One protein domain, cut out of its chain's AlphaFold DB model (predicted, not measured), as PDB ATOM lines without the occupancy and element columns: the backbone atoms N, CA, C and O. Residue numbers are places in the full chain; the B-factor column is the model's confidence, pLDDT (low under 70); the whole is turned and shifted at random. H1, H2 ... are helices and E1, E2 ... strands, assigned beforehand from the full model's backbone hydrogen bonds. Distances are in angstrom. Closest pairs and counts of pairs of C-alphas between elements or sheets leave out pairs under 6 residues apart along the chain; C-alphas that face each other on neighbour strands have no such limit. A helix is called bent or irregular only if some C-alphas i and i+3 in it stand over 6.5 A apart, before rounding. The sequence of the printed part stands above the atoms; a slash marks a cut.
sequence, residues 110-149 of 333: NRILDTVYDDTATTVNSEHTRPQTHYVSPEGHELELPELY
ATOM      1  N   ASN A 110      34.901  38.625 139.225       94.62
ATOM      2  CA  ASN A 110      36.331  38.579 138.919       94.62
ATOM      3  C   ASN A 110      36.917  37.205 139.241       94.62
ATOM      4  O   ASN A 110      37.562  36.623 138.384       94.62
ATOM      5  N   ARG A 111      36.592  36.617 140.404       96.19
ATOM      6  CA  ARG A 111      37.076  35.273 140.756       96.19
ATOM      7  C   ARG A 111      36.601  34.210 139.762       96.19
ATOM      8  O   ARG A 111      37.355  33.283 139.467       96.19
ATOM      9  N   ILE A 112      35.368  34.330 139.258       96.00
ATOM     10  CA  ILE A 112      34.843  33.452 138.200       96.00
ATOM     11  C   ILE A 112      35.660  33.623 136.917       96.00
ATOM     12  O   ILE A 112      36.082  32.625 136.342       96.00
ATOM     13  N   LEU A 113      35.907  34.863 136.489       95.62
ATOM     14  CA  LEU A 113      36.700  35.151 135.292       95.62
ATOM     15  C   LEU A 113      38.140  34.638 135.433       95.62
ATOM     16  O   LEU A 113      38.608  33.970 134.521       95.62
ATOM     17  N   ASP A 114      38.791  34.854 136.577       96.12
ATOM     18  CA  ASP A 114      40.133  34.324 136.864       96.12
ATOM     19  C   ASP A 114      40.145  32.791 136.773       96.12
ATOM     20  O   ASP A 114      41.028  32.181 136.176       96.12
ATOM     21  N   THR A 115      39.105  32.144 137.313       96.44
ATOM     22  CA  THR A 115      38.987  30.683 137.232       96.44
ATOM     23  C   THR A 115      38.898  30.222 135.780       96.44
ATOM     24  O   THR A 115      39.620  29.314 135.387       96.44
ATOM     25  N   VAL A 116      38.019  30.835 134.982       95.56
ATOM     26  CA  VAL A 116      37.747  30.422 133.595       95.56
ATOM     27  C   VAL A 116      38.922  30.732 132.662       95.56
ATOM     28  O   VAL A 116      39.256  29.914 131.803       95.56
ATOM     29  N   TYR A 117      39.556  31.894 132.823       96.75
ATOM     30  CA  TYR A 117      40.537  32.420 131.873       96.75
ATOM     31  C   TYR A 117      41.999  32.283 132.317       96.75
ATOM     32  O   TYR A 117      42.874  32.618 131.513       96.75
ATOM     33  N   ASP A 118      42.286  31.763 133.516       95.69
ATOM     34  CA  ASP A 118      43.666  31.580 134.003       95.69
ATOM     35  C   ASP A 118      43.871  30.292 134.795       95.69
ATOM     36  O   ASP A 118      44.798  29.545 134.502       95.69
ATOM     37  N   ASP A 119      43.025  30.023 135.793       96.00
ATOM     38  CA  ASP A 119      43.355  29.001 136.796       96.00
ATOM     39  C   ASP A 119      43.025  27.568 136.357       96.00
ATOM     40  O   ASP A 119      43.429  26.615 137.032       96.00
ATOM     41  N   THR A 120      42.261  27.364 135.272       96.56
ATOM     42  CA  THR A 120      42.003  25.988 134.823       96.56
ATOM     43  C   THR A 120      43.280  25.350 134.284       96.56
ATOM     44  O   THR A 120      44.035  25.965 133.535       96.56
ATOM     45  N   ALA A 121      43.491  24.070 134.605       96.56
ATOM     46  CA  ALA A 121      44.703  23.332 134.241       96.56
ATOM     47  C   ALA A 121      45.002  23.303 132.728       96.56
ATOM     48  O   ALA A 121      46.129  23.026 132.325       96.56
ATOM     49  N   THR A 122      43.992  23.549 131.893       96.94
ATOM     50  CA  THR A 122      44.086  23.542 130.430       96.94
ATOM     51  C   THR A 122      44.172  24.933 129.810       96.94
ATOM     52  O   THR A 122      44.394  25.034 128.603       96.94
ATOM     53  N   THR A 123      43.978  26.002 130.585       96.50
ATOM     54  CA  THR A 123      44.015  27.360 130.043       96.50
ATOM     55  C   THR A 123      45.460  27.798 129.823       96.50
ATOM     56  O   THR A 123      46.250  27.893 130.755       96.50
ATOM     57  N   VAL A 124      45.805  28.107 128.572       96.12
ATOM     58  CA  VAL A 124      47.091  28.714 128.212       96.12
ATOM     59  C   VAL A 124      46.843  30.184 127.889       96.12
ATOM     60  O   VAL A 124      46.350  30.505 126.811       96.12
ATOM     61  N   ASN A 125      47.152  31.077 128.833       96.12
ATOM     62  CA  ASN A 125      46.889  32.515 128.713       96.12
ATOM     63  C   ASN A 125      48.020  33.352 129.337       96.12
ATOM     64  O   ASN A 125      47.808  34.075 130.306       96.12
ATOM     65  N   SER A 126      49.241  33.231 128.802       94.19
ATOM     66  CA  SER A 126      50.433  33.923 129.333       94.19
ATOM     67  C   SER A 126      50.300  35.447 129.348       94.19
ATOM     68  O   SER A 126      50.836  36.105 130.231       94.19
ATOM     69  N   GLU A 127      49.553  35.995 128.391       94.69
ATOM     70  CA  GLU A 127      49.341  37.437 128.241       94.69
ATOM     71  C   GLU A 127      48.173  37.961 129.088       94.69
ATOM     72  O   GLU A 127      47.827  39.136 128.987       94.69
ATOM     73  N   HIS A 128      47.522  37.095 129.879       93.19
ATOM     74  CA  HIS A 128      46.330  37.416 130.669       93.19
ATOM     75  C   HIS A 128      45.268  38.181 129.864       93.19
ATOM     76  O   HIS A 128      44.643  39.132 130.341       93.19
ATOM     77  N   THR A 129      45.052  37.766 128.614       92.69
ATOM     78  CA  THR A 129      44.026  38.367 127.763       92.69
ATOM     79  C   THR A 129      42.648  38.050 128.346       92.69
ATOM     80  O   THR A 129      42.385  36.924 128.784       92.69
ATOM     81  N   ARG A 130      41.766  39.053 128.385       91.81
ATOM     82  CA  ARG A 130      40.415  38.956 128.955       91.81
ATOM     83  C   ARG A 130      39.365  39.427 127.957       91.81
ATOM     84  O   ARG A 130      39.643  40.366 127.211       91.81
ATOM     85  N   PRO A 131      38.152  38.846 127.980       91.81
ATOM     86  CA  PRO A 131      37.015  39.435 127.288       91.81
ATOM     87  C   PRO A 131      36.779  40.870 127.768       91.81
ATOM     88  O   PRO A 131      36.774  41.139 128.970       91.81
ATOM     89  N   GLN A 132      36.571  41.775 126.821       93.31
ATOM     90  CA  GLN A 132      36.233  43.175 127.065       93.31
ATOM     91  C   GLN A 132      34.832  43.437 126.517       93.31
ATOM     92  O   GLN A 132      34.436  42.834 125.524       93.31
ATOM     93  N   THR A 133      34.080  44.337 127.148       96.19
ATOM     94  CA  THR A 133      32.727  44.697 126.686       96.19
ATOM     95  C   THR A 133      32.732  45.417 125.341       96.19
ATOM     96  O   THR A 133      31.711  45.433 124.668       96.19
ATOM     97  N   HIS A 134      33.872  45.980 124.940       96.69
ATOM     98  CA  HIS A 134      34.070  46.616 123.646       96.69
ATOM     99  C   HIS A 134      35.479  46.317 123.125       96.69
ATOM    100  O   HIS A 134      36.452  46.400 123.882       96.69
ATOM    101  N   TYR A 135      35.586  46.004 121.838       94.50
ATOM    102  CA  TYR A 135      36.851  45.759 121.154       94.50
ATOM    103  C   TYR A 135      36.760  46.181 119.685       94.50
ATOM    104  O   TYR A 135      35.757  45.921 119.028       94.50
ATOM    105  N   VAL A 136      37.830  46.784 119.161       95.44
ATOM    106  CA  VAL A 136      37.962  47.096 117.733       95.44
ATOM    107  C   VAL A 136      39.022  46.181 117.136       95.44
ATOM    108  O   VAL A 136      40.172  46.194 117.582       95.44
ATOM    109  N   SER A 137      38.638  45.375 116.147       93.06
ATOM    110  CA  SER A 137      39.554  44.446 115.484       93.06
ATOM    111  C   SER A 137      40.584  45.179 114.613       93.06
ATOM    112  O   SER A 137      40.362  46.329 114.226       93.06
ATOM    113  N   PRO A 138      41.707  44.533 114.247       94.44
ATOM    114  CA  PRO A 138      42.677  45.108 113.312       94.44
ATOM    115  C   PRO A 138      42.075  45.492 111.950       94.44
ATOM    116  O   PRO A 138      42.563  46.408 111.294       94.44
ATOM    117  N   GLU A 139      41.002  44.814 111.535       96.06
ATOM    118  CA  GLU A 139      40.234  45.098 110.314       96.06
ATOM    119  C   GLU A 139      39.222  46.246 110.486       96.06
ATOM    120  O   GLU A 139      38.559  46.624 109.522       96.06
ATOM    121  N   GLY A 140      39.102  46.812 111.692       95.75
ATOM    122  CA  GLY A 140      38.197  47.914 112.010       95.75
ATOM    123  C   GLY A 140      36.775  47.488 112.383       95.75
ATOM    124  O   GLY A 140      35.884  48.334 112.376       95.75
ATOM    125  N   HIS A 141      36.532  46.209 112.696       95.38
ATOM    126  CA  HIS A 141      35.223  45.768 113.182       95.38
ATOM    127  C   HIS A 141      35.050  46.107 114.664       95.38
ATOM    128  O   HIS A 141      35.875  45.710 115.486       95.38
ATOM    129  N   GLU A 142      33.956  46.781 115.002       96.62
ATOM    130  CA  GLU A 142      33.543  47.009 116.388       96.62
ATOM    131  C   GLU A 142      32.768  45.788 116.900       96.62
ATOM    132  O   GLU A 142      31.812  45.326 116.269       96.62
ATOM    133  N   LEU A 143      33.208  45.236 118.029       94.69
ATOM    134  CA  LEU A 143      32.599  44.096 118.704       94.69
ATOM    135  C   LEU A 143      32.171  44.512 120.107       94.69
ATOM    136  O   LEU A 143      32.962  45.085 120.859       94.69
ATOM    137  N   GLU A 144      30.946  44.151 120.472       95.50
ATOM    138  CA  GLU A 144      30.402  44.364 121.808       95.50
ATOM    139  C   GLU A 144      30.118  43.026 122.491       95.50
ATOM    140  O   GLU A 144      29.598  42.089 121.880       95.50
ATOM    141  N   LEU A 145      30.456  42.943 123.776       96.38
ATOM    142  CA  LEU A 145      30.061  41.844 124.651       96.38
ATOM    143  C   LEU A 145      29.194  42.386 125.787       96.38
ATOM    144  O   LEU A 145      29.492  43.454 126.332       96.38
ATOM    145  N   PRO A 146      28.162  41.639 126.214       97.31
ATOM    146  CA  PRO A 146      27.325  42.075 127.313       97.31
ATOM    147  C   PRO A 146      28.126  42.155 128.613       97.31
ATOM    148  O   PRO A 146      28.847  41.228 128.988       97.31
ATOM    149  N   GLU A 147      27.949  43.254 129.348       97.56
ATOM    150  CA  GLU A 147      28.501  43.397 130.692       97.56
ATOM    151  C   GLU A 147      27.999  42.275 131.611       97.56
ATOM    152  O   GLU A 147      26.792  42.104 131.803       97.56
ATOM    153  N   LEU A 148      28.938  41.535 132.205       97.56
ATOM    154  CA  LEU A 148      28.664  40.515 133.209       97.56
ATOM    155  C   LEU A 148      28.412  41.164 134.575       97.56
ATOM    156  O   LEU A 148      29.281  41.848 135.129       97.56
ATOM    157  N   TYR A 149      27.252  40.887 135.165       97.50
ATOM    158  CA  TYR A 149      26.903  41.410 136.481       97.50
ATOM    159  C   TYR A 149      27.611  40.677 137.610       97.50
ATOM    160  O   TYR A 149      28.099  39.558 137.451       97.50
TER     161      TYR A 149
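This is residues 110 to 149 of the 333 residues of the protein "Oxidoreductase" of Phycisphaerae bacterium SM1_79 (UniProt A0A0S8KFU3). A short helix at one end and a small two-strand hairpin at the other are joined by a long link, making a flat, open shape, and the last residues run from the hairpin back toward the helix's side. The 40 printed residues hold H1, E1 and E2 in that order; the strands are antiparallel. The class is mixed, with 16 residues in named elements, under half. The whole is loose, radius of gyration of the C-alphas 12.2 A, spanning 34 by 25 by 12 A.

H1, residues 110 to 119, begins at C-alpha 110 (36.331, 38.579, 138.919) and is 12.1 A long. It is only just irregular: C-alphas 116 and 119 are 6.6 A apart. E1 is residues 134 to 136; E2, residues 142 to 144, ends at C-alpha 144 (30.402, 44.364, 121.808).

In H1, 5 of 6 O i to N i+4 pairs are within hydrogen-bond range. H1 and E2 are apart. E1 and E2 form a hairpin, antiparallel at 161 degrees; N 135 and O 143 are within hydrogen-bond range at 2.9 A.

The C-alphas farthest apart, Ala 121 and Gly 140, are 33.8 A apart. The link H1 to E1 is long. The printed part has no cut, and no printed residue is under 70 in pLDDT.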